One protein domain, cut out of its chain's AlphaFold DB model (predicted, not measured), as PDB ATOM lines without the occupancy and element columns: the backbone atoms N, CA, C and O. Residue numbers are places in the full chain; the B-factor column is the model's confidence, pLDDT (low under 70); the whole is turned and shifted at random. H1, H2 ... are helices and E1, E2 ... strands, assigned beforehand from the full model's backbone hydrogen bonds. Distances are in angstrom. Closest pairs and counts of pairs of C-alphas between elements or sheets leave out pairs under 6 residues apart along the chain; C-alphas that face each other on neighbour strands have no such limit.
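AT A GLANCE: This is residues 67 to 158 of the 209 residues of the protein "Oxidoreductase" of Streptomyces iranensis (UniProt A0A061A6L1). Three strand hairpins, E1 with E2, E3 with E4 and E5 with E6, follow one another in a loose row; the last two join edge to edge into one twisted sheet, and the first lies beside E3 with a gap between. One short helix, H1, lies well away from the strands on an excursion of loops, residues 109 to 140, that leaves E4 and folds back to E5. The printed part has 92 residues, with six named strands and one named helix in the order E1 E2 E3 E4 H1 E5 E6; the sheets run E1 E2 and E3 E4 E5 E6, both antiparallel. The class is mostly strand, though under half of the residues are in named elements. The whole is loose, with a radius of gyration of the C-alphas of 15.9 A and spans of 43 by 37 by 29 A.

IN THESE COORDINATES: Find C-alpha 68 at (79.204, -50.610, 56.869); from there E1 runs to residue 74, 20.3 A. E2, residues 80 to 86, covers 19.7 A. E3, residues 94 to 100, covers 16.4 A, and E4, residues 103 to 108, covers 16.8 A. At C-alpha 116, (80.099, -44.828, 81.714), begins H1, residues 116 to 122, 10.0 A long. E5, residues 141 to 144, covers 10.2 A. E6, residues 150 to 152, covers 6.6 A and ends with C-alpha 152 at (86.479, -28.827, 77.618).

HOW THE PARTS SIT: Look first at the hairpin E1 and E2, antiparallel at 173 degrees: C-alphas 68 and 86 face each other at 4.2 A, and N 71 and O 83 are within hydrogen-bond range at 2.9 A. E2 and E3 are near each other, with 10 pairs of C-alphas within 10 A. In the hairpin E3 and E4, antiparallel at 177 degrees, C-alphas 94 and 108 face each other at 4.2 A, and N 98 and O 105 are 2.9 A apart. E5 is staggered: its residues 143 to 144 pair with E4, with N 104 and O 144 at 2.8 A, and its residues 141 to 143 pair with E6. In the hairpin E5 and E6, antiparallel at 128 degrees, N 143 and O 150 are 2.8 A apart. E3 and E6 are the edge strands of this sheet, which is twisted, with C-alphas up to 4.1 A off its best plane. H1 is not on it, with 0 pairs of C-alphas within 10 A. In H1 every O i to N i+4 pair is within hydrogen-bond range.

THE WHOLE: The two C-alphas farthest apart are those of Gly 78 and Gly 124, at 43.8 A. The printed part has no cut. The link from H1 to E5, residues 123 to 140, is long. The mean pLDDT of the printed part of this model is 86.6, and residues 109 to 114 are under 70.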
ATOM      1  N   GLU A  67      76.844 -54.000  57.570       76.38
ATOM      2  CA  GLU A  67      78.162 -54.078  58.239       76.38
ATOM      3  C   GLU A  67      78.989 -52.784  58.085       76.38
ATOM      4  O   GLU A  67      79.858 -52.504  58.909       76.38
ATOM      5  N   ASP A  68      78.697 -51.974  57.063       81.50
ATOM      6  CA  ASP A  68      79.204 -50.610  56.869       81.50
ATOM      7  C   ASP A  68      78.064 -49.730  56.331       81.50
ATOM      8  O   ASP A  68      77.265 -50.174  55.503       81.50
ATOM      9  N   SER A  69      77.967 -48.483  56.788       85.38
ATOM     10  CA  SER A  69      77.064 -47.486  56.213       85.38
ATOM     11  C   SER A  69      77.646 -46.079  56.324       85.38
ATOM     12  O   SER A  69      78.159 -45.679  57.369       85.38
ATOM     13  N   PHE A  70      77.522 -45.299  55.247       88.12
ATOM     14  CA  PHE A  70      77.921 -43.893  55.193       88.12
ATOM     15  C   PHE A  70      76.766 -43.039  54.663       88.12
ATOM     16  O   PHE A  70      76.283 -43.243  53.547       88.12
ATOM     17  N   VAL A  71      76.317 -42.074  55.465       90.75
ATOM     18  CA  VAL A  71      75.165 -41.214  55.169       90.75
ATOM     19  C   VAL A  71      75.558 -39.753  55.346       90.75
ATOM     20  O   VAL A  71      76.024 -39.346  56.409       90.75
ATOM     21  N   VAL A  72      75.316 -38.941  54.315       93.25
ATOM     22  CA  VAL A  72      75.515 -37.487  54.363       93.25
ATOM     23  C   VAL A  72      74.159 -36.794  54.377       93.25
ATOM     24  O   VAL A  72      73.410 -36.852  53.401       93.25
ATOM     25  N   LEU A  73      73.844 -36.119  55.480       93.06
ATOM     26  CA  LEU A  73      72.641 -35.302  55.626       93.06
ATOM     27  C   LEU A  73      73.013 -33.827  55.460       93.06
ATOM     28  O   LEU A  73      73.864 -33.320  56.192       93.06
ATOM     29  N   ARG A  74      72.365 -33.124  54.525       95.38
ATOM     30  CA  ARG A  74      72.420 -31.659  54.442       95.38
ATOM     31  C   ARG A  74      71.202 -31.070  55.139       95.38
ATOM     32  O   ARG A  74      70.077 -31.378  54.757       95.38
ATOM     33  N   HIS A  75      71.444 -30.204  56.115       95.12
ATOM     34  CA  HIS A  75      70.414 -29.461  56.836       95.12
ATOM     35  C   HIS A  75      70.133 -28.118  56.157       95.12
ATOM     36  O   HIS A  75      71.015 -27.549  55.510       95.12
ATOM     37  N   ASP A  76      68.937 -27.566  56.359       96.19
ATOM     38  CA  ASP A  76      68.551 -26.255  55.805       96.19
ATOM     39  C   ASP A  76      69.384 -25.092  56.381       96.19
ATOM     40  O   ASP A  76      69.514 -24.040  55.762       96.19
ATOM     41  N   SER A  77      70.037 -25.310  57.527       96.12
ATOM     42  CA  SER A  77      71.043 -24.419  58.121       96.12
ATOM     43  C   SER A  77      72.386 -24.381  57.371       96.12
ATOM     44  O   SER A  77      73.300 -23.675  57.794       96.12
ATOM     45  N   GLY A  78      72.548 -25.166  56.300       95.56
ATOM     46  CA  GLY A  78      73.808 -25.323  55.563       95.56
ATOM     47  C   GLY A  78      74.823 -26.260  56.231       95.56
ATOM     48  O   GLY A  78      75.887 -26.507  55.667       95.56
ATOM     49  N   VAL A  79      74.504 -26.811  57.407       97.12
ATOM     50  CA  VAL A  79      75.327 -27.825  58.079       97.12
ATOM     51  C   VAL A  79      75.252 -29.153  57.316       97.12
ATOM     52  O   VAL A  79      74.179 -29.566  56.872       97.12
ATOM     53  N   HIS A  80      76.382 -29.855  57.223       97.38
ATOM     54  CA  HIS A  80      76.429 -31.260  56.823       97.38
ATOM     55  C   HIS A  80      76.678 -32.143  58.051       97.38
ATOM     56  O   HIS A  80      77.624 -31.909  58.800       97.38
ATOM     57  N   SER A  81      75.851 -33.170  58.241       96.50
ATOM     58  CA  SER A  81      76.136 -34.269  59.167       96.50
ATOM     59  C   SER A  81      76.612 -35.477  58.375       96.50
ATOM     60  O   SER A  81      75.904 -35.958  57.490       96.50
ATOM     61  N   TYR A  82      77.795 -35.968  58.724       95.19
ATOM     62  CA  TYR A  82      78.362 -37.205  58.205       95.19
ATOM     63  C   TYR A  82      78.151 -38.278  59.269       95.19
ATOM     64  O   TYR A  82      78.696 -38.173  60.367       95.19
ATOM     65  N   LEU A  83      77.311 -39.263  58.968       92.88
ATOM     66  CA  LEU A  83      77.057 -40.414  59.826       92.88
ATOM     67  C   LEU A  83      77.775 -41.615  59.213       92.88
ATOM     68  O   LEU A  83      77.618 -41.886  58.022       92.88
ATOM     69  N   TRP A  84      78.576 -42.303  60.021       88.94
ATOM     70  CA  TRP A  84      79.323 -43.485  59.610       88.94
ATOM     71  C   TRP A  84      79.262 -44.559  60.692       88.94
ATOM     72  O   TRP A  84      79.246 -44.253  61.885       88.94
ATOM     73  N   MET A  85      79.235 -45.812  60.257       86.00
ATOM     74  CA  MET A  85      79.243 -47.013  61.082       86.00
ATOM     75  C   MET A  85      79.963 -48.094  60.286       86.00
ATOM     76  O   MET A  85      79.596 -48.316  59.140       86.00
ATOM     77  N   ASN A  86      80.929 -48.788  60.885       84.00
ATOM     78  CA  ASN A  86      81.586 -49.948  60.286       84.00
ATOM     79  C   ASN A  86      81.910 -50.967  61.393       84.00
ATOM     80  O   ASN A  86      82.634 -50.647  62.337       84.00
ATOM     81  N   GLY A  87      81.351 -52.175  61.290       78.56
ATOM     82  CA  GLY A  87      81.506 -53.265  62.263       78.56
ATOM     83  C   GLY A  87      82.775 -54.109  62.089       78.56
ATOM     84  O   GLY A  87      83.036 -54.994  62.898       78.56
ATOM     85  N   LEU A  88      83.566 -53.839  61.049       80.25
ATOM     86  CA  LEU A  88      84.812 -54.532  60.700       80.25
ATOM     87  C   LEU A  88      86.057 -53.657  60.977       80.25
ATOM     88  O   LEU A  88      87.185 -54.040  60.659       80.25
ATOM     89  N   ALA A  89      85.869 -52.471  61.562       81.31
ATOM     90  CA  ALA A  89      86.916 -51.489  61.801       81.31
ATOM     91  C   ALA A  89      87.844 -51.920  62.951       81.31
ATOM     92  O   ALA A  89      87.538 -51.744  64.128       81.31
ATOM     93  N   ALA A  90      89.036 -52.421  62.606       81.12
ATOM     94  CA  ALA A  90      90.066 -52.838  63.568       81.12
ATOM     95  C   ALA A  90      90.607 -51.704  64.474       81.12
ATOM     96  O   ALA A  90      91.343 -51.970  65.424       81.12
ATOM     97  N   GLN A  91      90.261 -50.445  64.189       81.50
ATOM     98  CA  GLN A  91      90.465 -49.291  65.067       81.50
ATOM     99  C   GLN A  91      89.213 -48.407  65.036       81.50
ATOM    100  O   GLN A  91      88.699 -48.094  63.962       81.50
ATOM    101  N   VAL A  92      88.738 -47.980  66.209       79.19
ATOM    102  CA  VAL A  92      87.548 -47.122  66.321       79.19
ATOM    103  C   VAL A  92      87.842 -45.683  65.886       79.19
ATOM    104  O   VAL A  92      88.842 -45.080  66.281       79.19
ATOM    105  N   GLY A  93      86.944 -45.113  65.080       82.62
ATOM    106  CA  GLY A  93      87.010 -43.712  64.662       82.62
ATOM    107  C   GLY A  93      86.624 -42.716  65.772       82.62
ATOM    108  O   GLY A  93      86.258 -43.106  66.885       82.62
ATOM    109  N   PRO A  94      86.668 -41.403  65.491       87.88
ATOM    110  CA  PRO A  94      86.085 -40.405  66.379       87.88
ATOM    111  C   PRO A  94      84.553 -40.536  66.387       87.88
ATOM    112  O   PRO A  94      83.920 -40.507  65.334       87.88
ATOM    113  N   ARG A  95      83.939 -40.613  67.574       86.75
ATOM    114  CA  ARG A  95      82.474 -40.613  67.741       86.75
ATOM    115  C   ARG A  95      81.850 -39.285  67.327       86.75
ATOM    116  O   ARG A  95      80.766 -39.257  66.759       86.75
ATOM    117  N   PHE A  96      82.533 -38.186  67.638       90.94
ATOM    118  CA  PHE A  96      82.167 -36.858  67.163       90.94
ATOM    119  C   PHE A  96      83.393 -36.164  66.590       90.94
ATOM    120  O   PHE A  96      84.440 -36.103  67.235       90.94
ATOM    121  N   HIS A  97      83.232 -35.587  65.407       93.81
ATOM    122  CA  HIS A  97      84.176 -34.656  64.813       93.81
ATOM    123  C   HIS A  97      83.367 -33.471  64.285       93.81
ATOM    124  O   HIS A  97      82.592 -33.605  63.340       93.81
ATOM    125  N   VAL A  98      83.471 -32.334  64.971       96.00
ATOM    126  CA  VAL A  98      82.685 -31.128  64.700       96.00
ATOM    127  C   VAL A  98      83.636 -30.048  64.211       96.00
ATOM    128  O   VAL A  98      84.565 -29.672  64.925       96.00
ATOM    129  N   LEU A  99      83.398 -29.552  62.999       96.50
ATOM    130  CA  LEU A  99      84.198 -28.514  62.354       96.50
ATOM    131  C   LEU A  99      83.379 -27.232  62.192       96.50
ATOM    132  O   LEU A  99      82.229 -27.270  61.755       96.50
ATOM    133  N   GLY A 100      83.989 -26.090  62.499       96.19
ATOM    134  CA  GLY A 100      83.424 -24.769  62.249       96.19
ATOM    135  C   GLY A 100      84.505 -23.748  61.895       96.19
ATOM    136  O   GLY A 100      85.689 -23.945  62.157       96.19
ATOM    137  N   SER A 101      84.097 -22.605  61.342       94.75
ATOM    138  CA  SER A 101      84.992 -21.543  60.842       94.75
ATOM    139  C   SER A 101      85.879 -20.857  61.895       94.75
ATOM    140  O   SER A 101      86.641 -19.954  61.561       94.75
ATOM    141  N   ARG A 102      85.771 -21.249  63.171       95.06
ATOM    142  CA  ARG A 102      86.539 -20.708  64.308       95.06
ATOM    143  C   ARG A 102      87.151 -21.795  65.205       95.06
ATOM    144  O   ARG A 102      87.623 -21.479  66.293       95.06
ATOM    145  N   GLY A 103      87.113 -23.061  64.785       96.44
ATOM    146  CA  GLY A 103      87.686 -24.174  65.539       96.44
ATOM    147  C   GLY A 103      87.009 -25.519  65.292       96.44
ATOM    148  O   GLY A 103      85.917 -25.602  64.728       96.44
ATOM    149  N   ALA A 104      87.680 -26.566  65.756       96.81
ATOM    150  CA  ALA A 104      87.255 -27.954  65.722       96.81
ATOM    151  C   ALA A 104      87.068 -28.517  67.141       96.81
ATOM    152  O   ALA A 104      87.624 -27.999  68.115       96.81
ATOM    153  N   TYR A 105      86.313 -29.610  67.237       95.00
ATOM    154  CA  TYR A 105      86.213 -30.466  68.418       95.00
ATOM    155  C   TYR A 105      86.152 -31.933  67.983       95.00
ATOM    156  O   TYR A 105      85.307 -32.301  67.163       95.00
ATOM    157  N   THR A 106      87.014 -32.779  68.552       91.81
ATOM    158  CA  THR A 106      87.082 -34.209  68.210       91.81
ATOM    159  C   THR A 106      87.030 -35.075  69.466       91.81
ATOM    160  O   THR A 106      87.890 -34.976  70.341       91.81
ATOM    161  N   LYS A 107      86.040 -35.969  69.536       87.38
ATOM    162  CA  LYS A 107      85.851 -36.951  70.609       87.38
ATOM    163  C   LYS A 107      86.095 -38.360  70.079       87.38
ATOM    164  O   LYS A 107      85.216 -38.961  69.469       87.38
ATOM    165  N   TYR A 108      87.287 -38.879  70.353       80.31
ATOM    166  CA  TYR A 108      87.581 -40.315  70.324       80.31
ATOM    167  C   TYR A 108      87.078 -40.989  71.603       80.31
ATOM    168  O   TYR A 108      87.134 -40.379  72.683       80.31
ATOM    169  N   GLY A 109      86.624 -42.236  71.465       69.00
ATOM    170  CA  GLY A 109      85.774 -42.911  72.443       69.00
ATOM    171  C   GLY A 109      84.293 -42.552  72.244       69.00
ATOM    172  O   GLY A 109      83.961 -41.514  71.674       69.00
ATOM    173  N   LEU A 110      83.358 -43.375  72.702       59.06
ATOM    174  CA  LEU A 110      83.522 -44.355  73.778       59.06
ATOM    175  C   LEU A 110      83.704 -45.791  73.254       59.06
ATOM    176  O   LEU A 110      82.957 -46.203  72.376       59.06
ATOM    177  N   ASP A 111      84.670 -46.511  73.826       51.06
ATOM    178  CA  ASP A 111      84.645 -47.936  74.222       51.06
ATOM    179  C   ASP A 111      85.858 -48.138  75.176       51.06
ATOM    180  O   ASP A 111      86.840 -47.403  74.984       51.06
ATOM    181  N   PRO A 112      85.841 -49.004  76.225       43.91
ATOM    182  CA  PRO A 112      85.752 -50.457  76.014       43.91
ATOM    183  C   PRO A 112      84.628 -51.299  76.686       43.91
ATOM    184  O   PRO A 112      84.725 -52.524  76.649       43.91
ATOM    185  N   GLN A 113      83.585 -50.899  77.428       48.41
ATOM    186  CA  GLN A 113      83.102 -49.669  78.078       48.41
ATOM    187  C   GLN A 113      82.674 -48.490  77.190       48.41
ATOM    188  O   GLN A 113      83.115 -47.353  77.345       48.41
ATOM    189  N   LEU A 114      81.722 -48.794  76.310       53.22
ATOM    190  CA  LEU A 114      81.017 -47.895  75.386       53.22
ATOM    191  C   LEU A 114      80.101 -46.827  76.025       53.22
ATOM    192  O   LEU A 114      79.642 -45.929  75.324       53.22
ATOM    193  N   ASP A 115      79.846 -46.868  77.332       70.31
ATOM    194  CA  ASP A 115      79.195 -45.775  78.073       70.31
ATOM    195  C   ASP A 115      79.480 -45.899  79.578       70.31
ATOM    196  O   ASP A 115      79.244 -46.974  80.138       70.31
ATOM    197  N   PRO A 116      79.957 -44.837  80.263       78.88
ATOM    198  CA  PRO A 116      80.099 -44.828  81.714       78.88
ATOM    199  C   PRO A 116      78.816 -45.206  82.461       78.88
ATOM    200  O   PRO A 116      78.911 -45.860  83.496       78.88
ATOM    201  N   GLN A 117      77.624 -44.857  81.955       86.69
ATOM    202  CA  GLN A 117      76.364 -45.238  82.610       86.69
ATOM    203  C   GLN A 117      76.030 -46.716  82.365       86.69
ATOM    204  O   GLN A 117      75.791 -47.444  83.321       86.69
ATOM    205  N   GLU A 118      76.043 -47.197  81.116       84.38
ATOM    206  CA  GLU A 118      75.769 -48.600  80.773       84.38
ATOM    207  C   GLU A 118      76.769 -49.564  81.435       84.38
ATOM    208  O   GLU A 118      76.375 -50.610  81.952       84.38
ATOM    209  N   ALA A 119      78.056 -49.206  81.479       83.19
ATOM    210  CA  ALA A 119      79.081 -49.985  82.168       83.19
ATOM    211  C   ALA A 119      78.858 -50.001  83.691       83.19
ATOM    212  O   ALA A 119      78.917 -51.069  84.302       83.19
ATOM    213  N   ALA A 120      78.537 -48.853  84.298       87.12
ATOM    214  CA  ALA A 120      78.222 -48.770  85.724       87.12
ATOM    215  C   ALA A 120      76.939 -49.551  86.079       87.12
ATOM    216  O   ALA A 120      76.919 -50.271  87.074       87.12
ATOM    217  N   LEU A 121      75.905 -49.500  85.232       89.44
ATOM    218  CA  LEU A 121      74.675 -50.290  85.368       89.44
ATOM    219  C   LEU A 121      74.949 -51.798  85.289       89.44
ATOM    220  O   LEU A 121      74.463 -52.548  86.133       89.44
ATOM    221  N   LYS A 122      75.770 -52.249  84.330       86.69
ATOM    222  CA  LYS A 122      76.212 -53.655  84.232       86.69
ATOM    223  C   LYS A 122      77.038 -54.102  85.444       86.69
ATOM    224  O   LYS A 122      76.998 -55.277  85.795       86.69
ATOM    225  N   ALA A 123      77.740 -53.177  86.100       89.75
ATOM    226  CA  ALA A 123      78.451 -53.403  87.357       89.75
ATOM    227  C   ALA A 123      77.565 -53.266  88.620       89.75
ATOM    228  O   ALA A 123      78.059 -53.462  89.729       89.75
ATOM    229  N   GLY A 124      76.272 -52.947  88.478       90.62
ATOM    230  CA  GLY A 124      75.321 -52.825  89.591       90.62
ATOM    231  C   GLY A 124      75.343 -51.486  90.341       90.62
ATOM    232  O   GLY A 124      74.792 -51.400  91.438       90.62
ATOM    233  N   ALA A 125      75.963 -50.441  89.785       90.75
ATOM    234  CA  ALA A 125      75.983 -49.109  90.387       90.75
ATOM    235  C   ALA A 125      74.602 -48.425  90.344       90.75
ATOM    236  O   ALA A 125      73.821 -48.602  89.406       90.75
ATOM    237  N   ALA A 126      74.319 -47.588  91.344       91.06
ATOM    238  CA  ALA A 126      73.070 -46.842  91.423       91.06
ATOM    239  C   ALA A 126      73.084 -45.604  90.495       91.06
ATOM    240  O   ALA A 126      74.013 -44.801  90.588       91.06
ATOM    241  N   PRO A 127      72.028 -45.347  89.693       90.06
ATOM    242  CA  PRO A 127      71.894 -44.117  88.894       90.06
ATOM    243  C   PRO A 127      71.818 -42.812  89.703       90.06
ATOM    244  O   PRO A 127      71.777 -41.730  89.125       90.06
ATOM    245  N   THR A 128      71.732 -42.912  91.031       89.25
ATOM    246  CA  THR A 128      71.718 -41.793  91.984       89.25
ATOM    247  C   THR A 128      73.097 -41.486  92.577       89.25
ATOM    248  O   THR A 128      73.199 -40.613  93.437       89.25
ATOM    249  N   ASP A 129      74.149 -42.210  92.184       88.38
ATOM    250  CA  ASP A 129      75.519 -41.917  92.607       88.38
ATOM    251  C   ASP A 129      76.001 -40.581  91.989       88.38
ATOM    252  O   ASP A 129      75.864 -40.399  90.778       88.38
ATOM    253  N   PRO A 130      76.582 -39.640  92.763       85.31
ATOM    254  CA  PRO A 130      77.066 -38.356  92.237       85.31
ATOM    255  C   PRO A 130      78.143 -38.448  91.141       85.31
ATOM    256  O   PRO A 130      78.381 -37.462  90.447       85.31
ATOM    257  N   SER A 131      78.809 -39.597  90.994       83.69
ATOM    258  CA  SER A 131      79.795 -39.869  89.939       83.69
ATOM    259  C   SER A 131      79.199 -40.507  88.674       83.69
ATOM    260  O   SER A 131      79.889 -40.616  87.656       83.69
ATOM    261  N   PHE A 132      77.926 -40.918  88.710       87.31
ATOM    262  CA  PHE A 132      77.280 -41.669  87.635       87.31
ATOM    263  C   PHE A 132      77.257 -40.884  86.316       87.31
ATOM    264  O   PHE A 132      76.869 -39.718  86.264       87.31
ATOM    265  N   GLY A 133      77.692 -41.530  85.231       85.69
ATOM    266  CA  GLY A 133      77.767 -40.920  83.900       85.69
ATOM    267  C   GLY A 133      78.874 -39.877  83.708       85.69
ATOM    268  O   GLY A 133      78.974 -39.321  82.614       85.69
ATOM    269  N   GLY A 134      79.697 -39.599  84.725       86.06
ATOM    270  CA  GLY A 134      80.843 -38.698  84.621       86.06
ATOM    271  C   GLY A 134      82.023 -39.294  83.845       86.06
ATOM    272  O   GLY A 134      82.152 -40.506  83.687       86.06
ATOM    273  N   GLU A 135      82.928 -38.424  83.394       82.38
ATOM    274  CA  GLU A 135      84.207 -38.805  82.788       82.38
ATOM    275  C   GLU A 135      85.384 -38.074  83.468       82.38
ATOM    276  O   GLU A 135      85.270 -36.877  83.758       82.38
ATOM    277  N   PRO A 136      86.541 -38.738  83.666       83.81
ATOM    278  CA  PRO A 136      87.727 -38.115  84.249       83.81
ATOM    279  C   PRO A 136      88.410 -37.149  83.267       83.81
ATOM    280  O   PRO A 136      88.291 -37.292  82.050       83.81
ATOM    281  N   GLU A 137      89.196 -36.200  83.783       82.69
ATOM    282  CA  GLU A 137      89.849 -35.148  82.984       82.69
ATOM    283  C   GLU A 137      90.663 -35.648  81.762       82.69
ATOM    284  O   GLU A 137      90.517 -35.066  80.689       82.69
ATOM    285  N   PRO A 138      91.420 -36.766  81.806       84.19
ATOM    286  CA  PRO A 138      92.092 -37.308  80.612       84.19
ATOM    287  C   PRO A 138      91.150 -37.774  79.476       84.19
ATOM    288  O   PRO A 138      91.583 -37.961  78.334       84.19
ATOM    289  N   ALA A 139      89.857 -37.972  79.753       80.56
ATOM    290  CA  ALA A 139      88.837 -38.289  78.749       80.56
ATOM    291  C   ALA A 139      88.194 -37.035  78.115       80.56
ATOM    292  O   ALA A 139      87.527 -37.149  77.076       80.56
ATOM    293  N   TRP A 140      88.448 -35.844  78.674       86.19
ATOM    294  CA  TRP A 140      88.079 -34.557  78.080       86.19
ATOM    295  C   TRP A 140      88.817 -34.335  76.753       86.19
ATOM    296  O   TRP A 140      89.759 -35.051  76.393       86.19
ATOM    297  N   ARG A 141      88.356 -33.362  75.964       89.19
ATOM    298  CA  ARG A 141      88.869 -33.117  74.607       89.19
ATOM    299  C   ARG A 141      89.090 -31.635  74.353       89.19
ATOM    300  O   ARG A 141      88.525 -30.782  75.035       89.19
ATOM    301  N   LEU A 142      89.945 -31.349  73.376       91.06
ATOM    302  CA  LEU A 142      90.316 -29.990  73.014       91.06
ATOM    303  C   LEU A 142      89.269 -29.362  72.078       91.06
ATOM    304  O   LEU A 142      88.779 -30.012  71.155       91.06
ATOM    305  N   LEU A 143      88.960 -28.088  72.317       95.62
ATOM    306  CA  LEU A 143      88.152 -27.216  71.462       95.62
ATOM    307  C   LEU A 143      88.993 -26.004  71.053       95.62
ATOM    308  O   LEU A 143      89.523 -25.303  71.920       95.62
ATOM    309  N   GLY A 144      89.075 -25.729  69.752       94.62
ATOM    310  CA  GLY A 144      89.767 -24.559  69.205       94.62
ATOM    311  C   GLY A 144      90.450 -24.857  67.875       94.62
ATOM    312  O   GLY A 144      89.959 -25.670  67.099       94.62
ATOM    313  N   ILE A 145      91.568 -24.188  67.611       94.88
ATOM    314  CA  ILE A 145      92.433 -24.423  66.443       94.88
ATOM    315  C   ILE A 145      93.789 -24.974  66.894       94.88
ATOM    316  O   ILE A 145      94.138 -24.861  68.072       94.88
ATOM    317  N   ASP A 146      94.565 -25.533  65.969       88.75
ATOM    318  CA  ASP A 146      95.908 -26.044  66.260       88.75
ATOM    319  C   ASP A 146      96.782 -24.973  66.936       88.75
ATOM    320  O   ASP A 146      96.776 -23.801  66.561       88.75
ATOM    321  N   GLY A 147      97.491 -25.366  67.998       90.12
ATOM    322  CA  GLY A 147      98.296 -24.461  68.831       90.12
ATOM    323  C   GLY A 147      97.513 -23.535  69.782       90.12
ATOM    324  O   GLY A 147      98.130 -22.955  70.670       90.12
ATOM    325  N   ALA A 148      96.185 -23.418  69.656       93.50
ATOM    326  CA  ALA A 148      95.348 -22.546  70.495       93.50
ATOM    327  C   ALA A 148      94.043 -23.213  70.989       93.50
ATOM    328  O   ALA A 148      93.072 -22.533  71.330       93.50
ATOM    329  N   ALA A 149      93.998 -24.546  71.023       94.38
ATOM    330  CA  ALA A 149      92.868 -25.306  71.548       94.38
ATOM    331  C   ALA A 149      92.981 -25.526  73.067       94.38
ATOM    332  O   ALA A 149      94.070 -25.722  73.604       94.38
ATOM    333  N   ARG A 150      91.838 -25.525  73.760       93.88
ATOM    334  CA  ARG A 150      91.739 -25.695  75.222       93.88
ATOM    335  C   ARG A 150      90.916 -26.934  75.587       93.88
ATOM    336  O   ARG A 150      89.991 -27.251  74.838       93.88
ATOM    337  N   PRO A 151      91.168 -27.600  76.727       91.88
ATOM    338  CA  PRO A 151      90.287 -28.660  77.205       91.88
ATOM    339  C   PRO A 151      88.865 -28.140  77.473       91.88
ATOM    340  O   PRO A 151      88.647 -26.972  77.829       91.88
ATOM    341  N   VAL A 152      87.892 -29.030  77.289       91.94
ATOM    342  CA  VAL A 152      86.479 -28.827  77.618       91.94
ATOM    343  C   VAL A 152      85.991 -30.027  78.431       91.94
ATOM    344  O   VAL A 152      86.101 -31.149  77.929       91.94
ATOM    345  N   PRO A 153      85.437 -29.817  79.640       90.25
ATOM    346  CA  PRO A 153      84.828 -30.887  80.417       90.25
ATOM    347  C   PRO A 153      83.719 -31.602  79.651       90.25
ATOM    348  O   PRO A 153      82.807 -30.959  79.124       90.25
ATOM    349  N   THR A 154      83.763 -32.933  79.630       87.69
ATOM    350  CA  THR A 154      82.600 -33.724  79.222       87.69
ATOM    351  C   THR A 154      81.522 -33.580  80.296       87.69
ATOM    352  O   THR A 154      81.774 -33.860  81.467       87.69
ATOM    353  N   LEU A 155      80.322 -33.138  79.915       89.12
ATOM    354  CA  LEU A 155      79.170 -33.139  80.820       89.12
ATOM    355  C   LEU A 155      78.736 -34.583  81.097       89.12
ATOM    356  O   LEU A 155      78.723 -35.402  80.177       89.12
ATOM    357  N   ALA A 156      78.363 -34.881  82.342       88.19
ATOM    358  CA  ALA A 156      77.936 -36.222  82.726       88.19
ATOM    359  C   ALA A 156      76.670 -36.664  81.967       88.19
ATOM    360  O   ALA A 156      75.731 -35.882  81.780       88.19
ATOM    361  N   GLY A 157      76.638 -37.932  81.551       88.12
ATOM    362  CA  GLY A 157      75.439 -38.567  81.006       88.12
ATOM    363  C   GLY A 157      74.330 -38.658  82.059       88.12
ATOM    364  O   GLY A 157      74.606 -38.842  83.242       88.12
ATOM    365  N   SER A 158      73.066 -38.512  81.646       89.38
ATOM    366  CA  SER A 158      71.927 -38.582  82.572       89.38
ATOM    367  C   SER A 158      70.700 -39.254  81.949       89.38
ATOM    368  O   SER A 158      69.717 -38.606  81.585       89.38
TER     369      SER A 158